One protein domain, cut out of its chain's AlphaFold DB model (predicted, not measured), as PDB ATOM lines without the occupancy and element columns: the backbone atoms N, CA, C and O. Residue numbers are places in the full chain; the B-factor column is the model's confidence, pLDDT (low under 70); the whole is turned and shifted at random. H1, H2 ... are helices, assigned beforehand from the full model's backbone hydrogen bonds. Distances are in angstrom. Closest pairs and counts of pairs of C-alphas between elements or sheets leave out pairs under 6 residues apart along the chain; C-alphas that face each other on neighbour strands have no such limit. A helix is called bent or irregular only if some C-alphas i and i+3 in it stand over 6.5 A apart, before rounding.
ATOM      1  N   ALA A   2     224.144 205.141 256.655       37.94
ATOM      2  CA  ALA A   2     224.793 205.716 257.852       37.94
ATOM      3  C   ALA A   2     226.339 205.796 257.774       37.94
ATOM      4  O   ALA A   2     226.937 206.758 258.248       37.94
ATOM      5  N   SER A   3     226.986 204.849 257.086       44.41
ATOM      6  CA  SER A   3     228.446 204.837 256.877       44.41
ATOM      7  C   SER A   3     228.952 206.018 256.021       44.41
ATOM      8  O   SER A   3     230.000 206.586 256.311       44.41
ATOM      9  N   ILE A   4     228.161 206.483 255.044       46.91
ATOM     10  CA  ILE A   4     228.526 207.612 254.166       46.91
ATOM     11  C   ILE A   4     228.446 208.952 254.923       46.91
ATOM     12  O   ILE A   4     229.236 209.860 254.675       46.91
ATOM     13  N   LYS A   5     227.534 209.079 255.898       44.66
ATOM     14  CA  LYS A   5     227.367 210.314 256.684       44.66
ATOM     15  C   LYS A   5     228.530 210.539 257.662       44.66
ATOM     16  O   LYS A   5     229.029 211.655 257.766       44.66
ATOM     17  N   ASN A   6     229.025 209.468 258.292       46.41
ATOM     18  CA  ASN A   6     230.241 209.524 259.115       46.41
ATOM     19  C   ASN A   6     231.509 209.746 258.266       46.41
ATOM     20  O   ASN A   6     232.442 210.416 258.708       46.41
ATOM     21  N   TYR A   7     231.516 209.264 257.019       49.94
ATOM     22  CA  TYR A   7     232.586 209.528 256.053       49.94
ATOM     23  C   TYR A   7     232.674 211.022 255.687       49.94
ATOM     24  O   TYR A   7     233.756 211.606 255.733       49.94
ATOM     25  N   LEU A   8     231.534 211.681 255.435       43.22
ATOM     26  CA  LEU A   8     231.484 213.120 255.133       43.22
ATOM     27  C   LEU A   8     231.938 214.001 256.309       43.22
ATOM     28  O   LEU A   8     232.632 214.992 256.092       43.22
ATOM     29  N   LEU A   9     231.620 213.619 257.552       45.62
ATOM     30  CA  LEU A   9     232.050 214.350 258.754       45.62
ATOM     31  C   LEU A   9     233.548 214.199 259.067       45.62
ATOM     32  O   LEU A   9     234.154 215.088 259.664       45.62
ATOM     33  N   THR A  10     234.170 213.095 258.650       48.72
ATOM     34  CA  THR A  10     235.618 212.898 258.837       48.72
ATOM     35  C   THR A  10     236.416 213.662 257.773       48.72
ATOM     36  O   THR A  10     237.473 214.220 258.069       48.72
ATOM     37  N   ILE A  11     235.876 213.777 256.553       47.94
ATOM     38  CA  ILE A  11     236.469 214.579 255.471       47.94
ATOM     39  C   ILE A  11     236.471 216.074 255.818       47.94
ATOM     40  O   ILE A  11     237.478 216.747 255.587       47.94
ATOM     41  N   THR A  12     235.401 216.603 256.422       45.88
ATOM     42  CA  THR A  12     235.336 218.032 256.769       45.88
ATOM     43  C   THR A  12     236.381 218.427 257.809       45.88
ATOM     44  O   THR A  12     237.033 219.455 257.634       45.88
ATOM     45  N   LYS A  13     236.636 217.588 258.825       45.25
ATOM     46  CA  LYS A  13     237.624 217.882 259.881       45.25
ATOM     47  C   LYS A  13     239.080 217.850 259.384       45.25
ATOM     48  O   LYS A  13     239.920 218.557 259.939       45.25
ATOM     49  N   GLN A  14     239.379 217.090 258.324       47.31
ATOM     50  CA  GLN A  14     240.731 216.958 257.758       47.31
ATOM     51  C   GLN A  14     240.992 217.860 256.531       47.31
ATOM     52  O   GLN A  14     242.152 218.094 256.193       47.31
ATOM     53  N   SER A  15     239.952 218.419 255.891       49.53
ATOM     54  CA  SER A  15     240.107 219.442 254.831       49.53
ATOM     55  C   SER A  15     240.753 220.740 255.347       49.53
ATOM     56  O   SER A  15     241.416 221.463 254.602       49.53
ATOM     57  N   THR A  16     240.652 220.975 256.657       50.75
ATOM     58  CA  THR A  16     241.239 222.107 257.379       50.75
ATOM     59  C   THR A  16     242.770 222.151 257.290       50.75
ATOM     60  O   THR A  16     243.347 223.233 257.242       50.75
ATOM     61  N   ASP A  17     243.439 220.997 257.182       59.34
ATOM     62  CA  ASP A  17     244.910 220.915 257.138       59.34
ATOM     63  C   ASP A  17     245.479 221.406 255.789       59.34
ATOM     64  O   ASP A  17     246.545 222.019 255.720       59.34
ATOM     65  N   ARG A  18     244.732 221.226 254.690       61.50
ATOM     66  CA  ARG A  18     245.157 221.688 253.357       61.50
ATOM     67  C   ARG A  18     245.069 223.207 253.239       61.50
ATOM     68  O   ARG A  18     246.004 223.831 252.743       61.50
ATOM     69  N   GLY A  19     243.974 223.789 253.736       65.44
ATOM     70  CA  GLY A  19     243.799 225.239 253.811       65.44
ATOM     71  C   GLY A  19     244.862 225.893 254.690       65.44
ATOM     72  O   GLY A  19     245.468 226.872 254.275       65.44
ATOM     73  N   GLN A  20     245.167 225.309 255.853       70.00
ATOM     74  CA  GLN A  20     246.204 225.818 256.756       70.00
ATOM     75  C   GLN A  20     247.608 225.763 256.144       70.00
ATOM     76  O   GLN A  20     248.342 226.743 256.238       70.00
ATOM     77  N   LYS A  21     247.980 224.672 255.463       70.44
ATOM     78  CA  LYS A  21     249.286 224.564 254.788       70.44
ATOM     79  C   LYS A  21     249.421 225.537 253.619       70.44
ATOM     80  O   LYS A  21     250.459 226.179 253.487       70.44
ATOM     81  N   LEU A  22     248.373 225.692 252.808       71.62
ATOM     82  CA  LEU A  22     248.348 226.693 251.736       71.62
ATOM     83  C   LEU A  22     248.418 228.116 252.289       71.62
ATOM     84  O   LEU A  22     249.194 228.912 251.775       71.62
ATOM     85  N   LEU A  23     247.672 228.422 253.352       77.25
ATOM     86  CA  LEU A  23     247.729 229.718 254.027       77.25
ATOM     87  C   LEU A  23     249.099 229.986 254.649       77.25
ATOM     88  O   LEU A  23     249.548 231.123 254.620       77.25
ATOM     89  N   LEU A  24     249.784 228.964 255.166       79.25
ATOM     90  CA  LEU A  24     251.134 229.107 255.706       79.25
ATOM     91  C   LEU A  24     252.140 229.387 254.586       79.25
ATOM     92  O   LEU A  24     252.916 230.328 254.699       79.25
ATOM     93  N   VAL A  25     252.102 228.637 253.480       75.44
ATOM     94  CA  VAL A  25     252.989 228.881 252.327       75.44
ATOM     95  C   VAL A  25     252.715 230.252 251.705       75.44
ATOM     96  O   VAL A  25     253.654 231.003 251.445       75.44
ATOM     97  N   LEU A  26     251.441 230.605 251.515       79.44
ATOM     98  CA  LEU A  26     251.044 231.925 251.028       79.44
ATOM     99  C   LEU A  26     251.452 233.020 252.012       79.44
ATOM    100  O   LEU A  26     251.969 234.034 251.574       79.44
ATOM    101  N   GLY A  27     251.286 232.805 253.317       81.00
ATOM    102  CA  GLY A  27     251.660 233.748 254.371       81.00
ATOM    103  C   GLY A  27     253.167 233.981 254.469       81.00
ATOM    104  O   GLY A  27     253.607 235.117 254.625       81.00
ATOM    105  N   VAL A  28     253.978 232.931 254.323       82.88
ATOM    106  CA  VAL A  28     255.443 233.055 254.252       82.88
ATOM    107  C   VAL A  28     255.849 233.787 252.975       82.88
ATOM    108  O   VAL A  28     256.707 234.665 253.023       82.88
ATOM    109  N   GLY A  29     255.205 233.476 251.846       78.88
ATOM    110  CA  GLY A  29     255.432 234.170 250.580       78.88
ATOM    111  C   GLY A  29     255.090 235.660 250.662       78.88
ATOM    112  O   GLY A  29     255.931 236.498 250.344       78.88
ATOM    113  N   THR A  30     253.894 236.002 251.146       80.00
ATOM    114  CA  THR A  30     253.451 237.395 251.295       80.00
ATOM    115  C   THR A  30     254.291 238.141 252.325       80.00
ATOM    116  O   THR A  30     254.702 239.271 252.067       80.00
ATOM    117  N   GLY A  31     254.639 237.499 253.443       84.44
ATOM    118  CA  GLY A  31     255.550 238.045 254.447       84.44
ATOM    119  C   GLY A  31     256.928 238.366 253.867       84.44
ATOM    120  O   GLY A  31     257.411 239.484 254.030       84.44
ATOM    121  N   ALA A  32     257.528 237.440 253.114       82.44
ATOM    122  CA  ALA A  32     258.808 237.669 252.444       82.44
ATOM    123  C   ALA A  32     258.726 238.823 251.430       82.44
ATOM    124  O   ALA A  32     259.615 239.674 251.402       82.44
ATOM    125  N   THR A  33     257.642 238.910 250.650       80.88
ATOM    126  CA  THR A  33     257.440 240.034 249.720       80.88
ATOM    127  C   THR A  33     257.229 241.367 250.437       80.88
ATOM    128  O   THR A  33     257.745 242.382 249.979       80.88
ATOM    129  N   ALA A  34     256.532 241.385 251.577       81.94
ATOM    130  CA  ALA A  34     256.302 242.596 252.363       81.94
ATOM    131  C   ALA A  34     257.594 243.089 253.030       81.94
ATOM    132  O   ALA A  34     257.878 244.284 253.007       81.94
ATOM    133  N   ILE A  35     258.411 242.173 253.561       87.50
ATOM    134  CA  ILE A  35     259.741 242.486 254.106       87.50
ATOM    135  C   ILE A  35     260.646 243.040 253.003       87.50
ATOM    136  O   ILE A  35     261.327 244.039 253.219       87.50
ATOM    137  N   PHE A  36     260.626 242.440 251.812       84.62
ATOM    138  CA  PHE A  36     261.398 242.934 250.674       84.62
ATOM    139  C   PHE A  36     260.922 244.317 250.203       84.62
ATOM    140  O   PHE A  36     261.743 245.196 249.953       84.62
ATOM    141  N   ALA A  37     259.609 244.550 250.149       81.19
ATOM    142  CA  ALA A  37     259.044 245.857 249.824       81.19
ATOM    143  C   ALA A  37     259.407 246.923 250.873       81.19
ATOM    144  O   ALA A  37     259.748 248.047 250.512       81.19
ATOM    145  N   LEU A  38     259.398 246.568 252.163       85.62
ATOM    146  CA  LEU A  38     259.836 247.449 253.246       85.62
ATOM    147  C   LEU A  38     261.338 247.752 253.149       85.62
ATOM    148  O   LEU A  38     261.743 248.900 253.305       85.62
ATOM    149  N   PHE A  39     262.157 246.745 252.845       86.81
ATOM    150  CA  PHE A  39     263.588 246.922 252.604       86.81
ATOM    151  C   PHE A  39     263.841 247.862 251.423       86.81
ATOM    152  O   PHE A  39     264.640 248.788 251.549       86.81
ATOM    153  N   LEU A  40     263.115 247.685 250.314       82.62
ATOM    154  CA  LEU A  40     263.155 248.616 249.189       82.62
ATOM    155  C   LEU A  40     262.770 250.024 249.643       82.62
ATOM    156  O   LEU A  40     263.524 250.945 249.367       82.62
ATOM    157  N   ALA A  41     261.682 250.201 250.395       79.94
ATOM    158  CA  ALA A  41     261.248 251.512 250.885       79.94
ATOM    159  C   ALA A  41     262.284 252.204 251.794       79.94
ATOM    160  O   ALA A  41     262.395 253.426 251.761       79.94
ATOM    161  N   ILE A  42     263.063 251.442 252.572       84.19
ATOM    162  CA  ILE A  42     264.138 251.966 253.433       84.19
ATOM    163  C   ILE A  42     265.410 252.269 252.628       84.19
ATOM    164  O   ILE A  42     266.094 253.250 252.911       84.19
ATOM    165  N   ALA A  43     265.734 251.454 251.622       78.50
ATOM    166  CA  ALA A  43     266.901 251.648 250.761       78.50
ATOM    167  C   ALA A  43     266.682 252.742 249.695       78.50
ATOM    168  O   ALA A  43     267.634 253.377 249.240       78.50
ATOM    169  N   PHE A  44     265.427 252.999 249.310       74.00
ATOM    170  CA  PHE A  44     265.066 253.893 248.208       74.00
ATOM    171  C   PHE A  44     265.354 255.392 248.393       74.00
ATOM    172  O   PHE A  44     265.640 256.020 247.377       74.00
ATOM    173  N   PRO A  45     265.349 256.012 249.592       74.44
ATOM    174  CA  PRO A  45     265.699 257.428 249.744       74.44
ATOM    175  C   PRO A  45     267.117 257.747 249.245       74.44
ATOM    176  O   PRO A  45     267.390 258.870 248.821       74.44
ATOM    177  N   ALA A  46     268.017 256.757 249.263       67.50
ATOM    178  CA  ALA A  46     269.347 256.867 248.668       67.50
ATOM    179  C   ALA A  46     269.306 256.833 247.128       67.50
ATOM    180  O   ALA A  46     270.080 257.538 246.486       67.50
ATOM    181  N   LEU A  47     268.370 256.075 246.543       64.19
ATOM    182  CA  LEU A  47     268.145 255.950 245.096       64.19
ATOM    183  C   LEU A  47     267.358 257.143 244.513       64.19
ATOM    184  O   LEU A  47     267.584 257.558 243.382       64.19
ATOM    185  N   GLN A  48     266.455 257.731 245.306       66.44
ATOM    186  CA  GLN A  48     265.588 258.850 244.921       66.44
ATOM    187  C   GLN A  48     266.373 260.128 244.597       66.44
ATOM    188  O   GLN A  48     265.908 260.948 243.815       66.44
ATOM    189  N   ARG A  49     267.589 260.286 245.137       75.00
ATOM    190  CA  ARG A  49     268.479 261.407 244.781       75.00
ATOM    191  C   ARG A  49     268.984 261.348 243.334       75.00
ATOM    192  O   ARG A  49     269.612 262.301 242.892       75.00
ATOM    193  N   GLN A  50     268.751 260.241 242.629       70.69
ATOM    194  CA  GLN A  50     269.371 259.933 241.342       70.69
ATOM    195  C   GLN A  50     268.369 259.816 240.178       70.69
ATOM    196  O   GLN A  50     268.802 259.769 239.032       70.69
ATOM    197  N   LEU A  51     267.054 259.780 240.441       73.88
ATOM    198  CA  LEU A  51     266.011 259.717 239.407       73.88
ATOM    199  C   LEU A  51     265.181 261.007 239.385       73.88
ATOM    200  O   LEU A  51     264.661 261.434 240.413       73.88
ATOM    201  N   GLU A  52     265.034 261.602 238.200       79.62
ATOM    202  CA  GLU A  52     264.412 262.922 238.016       79.62
ATOM    203  C   GLU A  52     262.875 262.884 237.948       79.62
ATOM    204  O   GLU A  52     262.231 263.907 238.176       79.62
ATOM    205  N   SER A  53     262.266 261.719 237.676       86.31
ATOM    206  CA  SER A  53     260.811 261.586 237.530       86.31
ATOM    207  C   SER A  53     260.187 260.552 238.490       86.31
ATOM    208  O   SER A  53     260.754 259.480 238.730       86.31
ATOM    209  N   PRO A  54     258.984 260.821 239.041       82.12
ATOM    210  CA  PRO A  54     258.285 259.890 239.934       82.12
ATOM    211  C   PRO A  54     257.788 258.623 239.218       82.12
ATOM    212  O   PRO A  54     257.590 257.591 239.859       82.12
ATOM    213  N   LEU A  55     257.596 258.681 237.894       83.12
ATOM    214  CA  LEU A  55     257.187 257.525 237.093       83.12
ATOM    215  C   LEU A  55     258.324 256.507 236.964       83.12
ATOM    216  O   LEU A  55     258.088 255.315 237.151       83.12
ATOM    217  N   ASP A  56     259.557 256.964 236.739       82.94
ATOM    218  CA  ASP A  56     260.720 256.073 236.627       82.94
ATOM    219  C   ASP A  56     261.008 255.341 237.947       82.94
ATOM    220  O   ASP A  56     261.404 254.171 237.962       82.94
ATOM    221  N   LEU A  57     260.727 256.005 239.073       80.56
ATOM    222  CA  LEU A  57     260.800 255.416 240.408       80.56
ATOM    223  C   LEU A  57     259.778 254.279 240.568       80.56
ATOM    224  O   LEU A  57     260.131 253.184 241.012       80.56
ATOM    225  N   MET A  58     258.528 254.508 240.156       83.19
ATOM    226  CA  MET A  58     257.470 253.496 240.211       83.19
ATOM    227  C   MET A  58     257.799 252.275 239.339       83.19
ATOM    228  O   MET A  58     257.675 251.140 239.806       83.19
ATOM    229  N   PHE A  59     258.264 252.489 238.102       86.31
ATOM    230  CA  PHE A  59     258.663 251.396 237.211       86.31
ATOM    231  C   PHE A  59     259.854 250.605 237.758       86.31
ATOM    232  O   PHE A  59     259.858 249.377 237.670       86.31
ATOM    233  N   SER A  60     260.819 251.278 238.389       82.75
ATOM    234  CA  SER A  60     261.965 250.619 239.021       82.75
ATOM    235  C   SER A  60     261.533 249.722 240.185       82.75
ATOM    236  O   SER A  60     261.932 248.560 240.242       82.75
ATOM    237  N   ILE A  61     260.668 250.212 241.085       83.94
ATOM    238  CA  ILE A  61     260.137 249.412 242.205       83.94
ATOM    239  C   ILE A  61     259.363 248.197 241.690       83.94
ATOM    240  O   ILE A  61     259.578 247.082 242.169       83.94
ATOM    241  N   LEU A  62     258.489 248.396 240.700       85.81
ATOM    242  CA  LEU A  62     257.725 247.305 240.101       85.81
ATOM    243  C   LEU A  62     258.652 246.274 239.440       85.81
ATOM    244  O   LEU A  62     258.441 245.072 239.601       85.81
ATOM    245  N   GLY A  63     259.707 246.734 238.762       90.12
ATOM    246  CA  GLY A  63     260.741 245.887 238.171       90.12
ATOM    247  C   GLY A  63     261.480 245.040 239.209       90.12
ATOM    248  O   GLY A  63     261.604 243.829 239.029       90.12
ATOM    249  N   TYR A  64     261.907 245.634 240.329       87.06
ATOM    250  CA  TYR A  64     262.566 244.896 241.414       87.06
ATOM    251  C   TYR A  64     261.631 243.902 242.108       87.06
ATOM    252  O   TYR A  64     262.055 242.794 242.434       87.06
ATOM    253  N   LEU A  65     260.360 244.261 242.311       85.25
ATOM    254  CA  LEU A  65     259.369 243.359 242.898       85.25
ATOM    255  C   LEU A  65     259.089 242.172 241.969       85.25
ATOM    256  O   LEU A  65     259.085 241.028 242.426       85.25
ATOM    257  N   LEU A  66     258.926 242.421 240.665       89.56
ATOM    258  CA  LEU A  66     258.766 241.367 239.664       89.56
ATOM    259  C   LEU A  66     259.990 240.442 239.636       89.56
ATOM    260  O   LEU A  66     259.833 239.224 239.699       89.56
ATOM    261  N   LEU A  67     261.202 241.009 239.616       89.69
ATOM    262  CA  LEU A  67     262.449 240.245 239.660       89.69
ATOM    263  C   LEU A  67     262.528 239.372 240.920       89.69
ATOM    264  O   LEU A  67     262.864 238.193 240.826       89.69
ATOM    265  N   PHE A  68     262.173 239.915 242.086       86.94
ATOM    266  CA  PHE A  68     262.155 239.171 243.344       86.94
ATOM    267  C   PHE A  68     261.174 237.993 243.303       86.94
ATOM    268  O   PHE A  68     261.537 236.873 243.667       86.94
ATOM    269  N   VAL A  69     259.954 238.206 242.800       88.00
ATOM    270  CA  VAL A  69     258.961 237.133 242.626       88.00
ATOM    271  C   VAL A  69     259.470 236.066 241.652       88.00
ATOM    272  O   VAL A  69     259.340 234.876 241.940       88.00
ATOM    273  N   CYS A  70     260.105 236.459 240.543       90.88
ATOM    274  CA  CYS A  70     260.720 235.524 239.598       90.88
ATOM    275  C   CYS A  70     261.838 234.694 240.246       90.88
ATOM    276  O   CYS A  70     261.871 233.477 240.069       90.88
ATOM    277  N   VAL A  71     262.723 235.318 241.030       90.75
ATOM    278  CA  VAL A  71     263.797 234.617 241.754       90.75
ATOM    279  C   VAL A  71     263.218 233.643 242.780       90.75
ATOM    280  O   VAL A  71     263.643 232.490 242.827       90.75
ATOM    281  N   MET A  72     262.206 234.053 243.549       88.81
ATOM    282  CA  MET A  72     261.518 233.179 244.506       88.81
ATOM    283  C   MET A  72     260.833 231.994 243.817       88.81
ATOM    284  O   MET A  72     260.933 230.860 244.290       88.81
ATOM    285  N   ALA A  73     260.185 232.225 242.673       88.81
ATOM    286  CA  ALA A  73     259.577 231.164 241.878       88.81
ATOM    287  C   ALA A  73     260.631 230.181 241.345       88.81
ATOM    288  O   ALA A  73     260.453 228.968 241.468       88.81
ATOM    289  N   MET A  74     261.756 230.679 240.817       93.69
ATOM    290  CA  MET A  74     262.867 229.833 240.368       93.69
ATOM    291  C   MET A  74     263.476 229.026 241.519       93.69
ATOM    292  O   MET A  74     263.695 227.825 241.365       93.69
ATOM    293  N   ALA A  75     263.691 229.641 242.685       91.06
ATOM    294  CA  ALA A  75     264.200 228.958 243.870       91.06
ATOM    295  C   ALA A  75     263.250 227.842 244.335       91.06
ATOM    296  O   ALA A  75     263.694 226.733 244.630       91.06
ATOM    297  N   PHE A  76     261.938 228.095 244.333       88.38
ATOM    298  CA  PHE A  76     260.929 227.090 244.669       88.38
ATOM    299  C   PHE A  76     260.921 225.917 243.675       88.38
ATOM    300  O   PHE A  76     260.881 224.755 244.087       88.38
ATOM    301  N   LEU A  77     261.002 226.197 242.369       91.44
ATOM    302  CA  LEU A  77     261.086 225.161 241.333       91.44
ATOM    303  C   LEU A  77     262.373 224.334 241.455       91.44
ATOM    304  O   LEU A  77     262.313 223.107 241.362       91.44
ATOM    305  N   ALA A  78     263.511 224.977 241.727       93.25
ATOM    306  CA  ALA A  78     264.789 224.304 241.943       93.25
ATOM    307  C   ALA A  78     264.755 223.407 243.189       93.25
ATOM    308  O   ALA A  78     265.103 222.228 243.108       93.25
ATOM    309  N   ALA A  79     264.261 223.920 244.321       92.38
ATOM    310  CA  ALA A  79     264.106 223.151 245.556       92.38
ATOM    311  C   ALA A  79     263.195 221.932 245.353       92.38
ATOM    312  O   ALA A  79     263.523 220.822 245.778       92.38
ATOM    313  N   ARG A  80     262.078 222.110 244.636       92.81
ATOM    314  CA  ARG A  80     261.180 221.011 244.266       92.81
ATOM    315  C   ARG A  80     261.875 219.978 243.377       92.81
ATOM    316  O   ARG A  80     261.711 218.786 243.616       92.81
ATOM    317  N   GLY A  81     262.662 220.410 242.391       94.56
ATOM    318  CA  GLY A  81     263.441 219.520 241.526       94.56
ATOM    319  C   GLY A  81     264.457 218.679 242.304       94.56
ATOM    320  O   GLY A  81     264.507 217.461 242.130       94.56
ATOM    321  N   ILE A  82     265.200 219.303 243.223       95.38
ATOM    322  CA  ILE A  82     266.147 218.609 244.114       95.38
ATOM    323  C   ILE A  82     265.411 217.589 244.988       95.38
ATOM    324  O   ILE A  82     265.861 216.450 245.122       95.38
ATOM    325  N   PHE A  83     264.256 217.958 245.545       93.88
ATOM    326  CA  PHE A  83     263.470 217.058 246.386       93.88
ATOM    327  C   PHE A  83     262.941 215.842 245.611       93.88
ATOM    328  O   PHE A  83     262.997 214.723 246.118       93.88
ATOM    329  N   ILE A  84     262.500 216.028 244.361       95.38
ATOM    330  CA  ILE A  84     262.097 214.921 243.481       95.38
ATOM    331  C   ILE A  84     263.277 213.975 243.236       95.38
ATOM    332  O   ILE A  84     263.128 212.770 243.429       95.38
ATOM    333  N   GLN A  85     264.455 214.501 242.881       95.94
ATOM    334  CA  GLN A  85     265.651 213.678 242.656       95.94
ATOM    335  C   GLN A  85     266.081 212.920 243.917       95.94
ATOM    336  O   GLN A  85     266.470 211.754 243.839       95.94
ATOM    337  N   PHE A  86     265.991 213.564 245.083       95.44
ATOM    338  CA  PHE A  86     266.277 212.936 246.368       95.44
ATOM    339  C   PHE A  86     265.338 211.754 246.629       95.44
ATOM    340  O   PHE A  86     265.808 210.644 246.863       95.44
ATOM    341  N   VAL A  87     264.022 211.964 246.523       93.69
ATOM    342  CA  VAL A  87     263.004 210.918 246.717       93.69
ATOM    343  C   VAL A  87     263.187 209.777 245.716       93.69
ATOM    344  O   VAL A  87     263.117 208.606 246.094       93.69
ATOM    345  N   GLN A  88     263.465 210.109 244.454       95.38
ATOM    346  CA  GLN A  88     263.702 209.140 243.390       95.38
ATOM    347  C   GLN A  88     264.878 208.217 243.726       95.38
ATOM    348  O   GLN A  88     264.734 206.997 243.667       95.38
ATOM    349  N   ARG A  89     266.023 208.787 244.126       95.50
ATOM    350  CA  ARG A  89     267.230 208.022 244.477       95.50
ATOM    351  C   ARG A  89     267.075 207.258 245.787       95.50
ATOM    352  O   ARG A  89     267.465 206.100 245.857       95.50
ATOM    353  N   MET A  90     266.490 207.887 246.806       93.88
ATOM    354  CA  MET A  90     266.334 207.295 248.137       93.88
ATOM    355  C   MET A  90     265.431 206.058 248.116       93.88
ATOM    356  O   MET A  90     265.706 205.089 248.818       93.88
ATOM    357  N   TYR A  91     264.363 206.080 247.315       92.00
ATOM    358  CA  TYR A  91     263.371 205.002 247.270       92.00
ATOM    359  C   TYR A  91     263.396 204.174 245.979       92.00
ATOM    360  O   TYR A  91     262.579 203.263 245.830       92.00
ATOM    361  N   ASN A  92     264.331 204.465 245.068       94.31
ATOM    362  CA  ASN A  92     264.444 203.837 243.752       94.31
ATOM    363  C   ASN A  92     263.086 203.803 243.020       94.31
ATOM    364  O   ASN A  92     262.529 202.731 242.748       94.31
ATOM    365  N   LEU A  93     262.509 204.993 242.839       93.56
ATOM    366  CA  LEU A  93     261.231 205.219 242.159       93.56
ATOM    367  C   LEU A  93     261.456 205.743 240.742       93.56
ATOM    368  O   LEU A  93     262.500 206.325 240.444       93.56
ATOM    369  N   ASP A  94     260.433 205.627 239.903       94.06
ATOM    370  CA  ASP A  94     260.424 206.303 238.609       94.06
ATOM    371  C   ASP A  94     260.220 207.813 238.787       94.06
ATOM    372  O   ASP A  94     259.626 208.276 239.767       94.06
ATOM    373  N   ALA A  95     260.700 208.609 237.828       93.25
ATOM    374  CA  ALA A  95     260.613 210.069 237.897       93.25
ATOM    375  C   ALA A  95     259.158 210.565 238.007       93.25
ATOM    376  O   ALA A  95     258.880 211.526 238.731       93.25
ATOM    377  N   GLU A  96     258.217 209.886 237.346       93.19
ATOM    378  CA  GLU A  96     256.788 210.200 237.424       93.19
ATOM    379  C   GLU A  96     256.206 209.862 238.805       93.19
ATOM    380  O   GLU A  96     255.508 210.683 239.406       93.19
ATOM    381  N   GLU A  97     256.557 208.702 239.368       92.44
ATOM    382  CA  GLU A  97     256.109 208.282 240.699       92.44
ATOM    383  C   GLU A  97     256.653 209.189 241.809       92.44
ATOM    384  O   GLU A  97     255.906 209.575 242.716       92.44
ATOM    385  N   ALA A  98     257.935 209.561 241.723       93.88
ATOM    386  CA  ALA A  98     258.581 210.496 242.637       93.88
ATOM    387  C   ALA A  98     257.925 211.882 242.557       93.88
ATOM    388  O   ALA A  98     257.545 212.449 243.584       93.88
ATOM    389  N   THR A  99     257.703 212.396 241.342       94.25
ATOM    390  CA  THR A  99     256.984 213.661 241.120       94.25
ATOM    391  C   THR A  99     255.575 213.604 241.706       94.25
ATOM    392  O   THR A  99     255.168 214.504 242.443       94.25
ATOM    393  N   GLY A 100     254.843 212.518 241.448       92.38
ATOM    394  CA  GLY A 100     253.511 212.287 241.994       92.38
ATOM    395  C   GLY A 100     253.505 212.258 243.521       92.38
ATOM    396  O   GLY A 100     252.643 212.873 244.146       92.38
ATOM    397  N   LEU A 101     254.482 211.596 244.147       92.81
ATOM    398  CA  LEU A 101     254.616 211.562 245.603       92.81
ATOM    399  C   LEU A 101     254.857 212.956 246.185       92.81
ATOM    400  O   LEU A 101     254.122 213.362 247.083       92.81
ATOM    401  N   VAL A 102     255.823 213.699 245.644       93.19
ATOM    402  CA  VAL A 102     256.136 215.069 246.079       93.19
ATOM    403  C   VAL A 102     254.914 215.978 245.947       93.19
ATOM    404  O   VAL A 102     254.569 216.698 246.885       93.19
TER     405      VAL A 102
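This is residues 2 to 102 of the 434 residues of the protein "PHB domain-containing protein" of Thermoflexia bacterium (UniProt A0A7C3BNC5). What shape do these atoms make? Two long helices, H1 and H2, form an open V that is joined at its closed end by residues 49 to 53, and the short helix H3 folds back on the far end of H2. The first part of H1, residues 2 to 28, sticks out free of the rest. What is it made of, and how large is it? The printed part has 101 residues with three named helices, in the order H1, H2, H3, and no named strand; the class is all helix. It is extended and flat, with a radius of gyration of the C-alphas of 21.7 A and spans of 70 by 39 by 18 A.

How do the two long helices meet? H1, residues 2 to 48, touches H2, residues 54 to 91, with its residues 33 to 48 alone; the closest C-alphas, of Ala 37 and Leu 65, are 7.4 A apart. They run opposite ways at a steep tilt of 45 degrees. Where is the last helix? H3, residues 95 to 102, touches H2 at residues 83 to 88 alone, closest at the C-alphas of Gln 88 and Ala 98, 5.4 A. They run opposite ways at a steep tilt of 69 degrees, only just short of about perpendicular. H1 and H3 are apart. Are the helix backbones even? In H2 and H3 every O i to N i+4 pair is within hydrogen-bond range; in H1, 35 of 43 are.

Where does H1 run? It goes 68.2 A from C-alpha 2 at (224.793, 205.716, 257.852), with a kink of 37 degrees near residue 42. It is irregular, but only just: C-alphas 42 and 45 are 6.8 A apart. Where do the others run? H2 covers 55.6 A, and H3 covers 10.6 A, ending at C-alpha 102 at (256.136, 215.069, 246.079).

How far does it reach? The two C-alphas farthest apart, of Ala 2 and Glu 52, are 72.4 A apart. Is it unbroken and sure? The printed part has no cut, and both links are tight. The mean pLDDT of the printed part is 79.0; residues 2 to 19 and 46 to 48 are under 70.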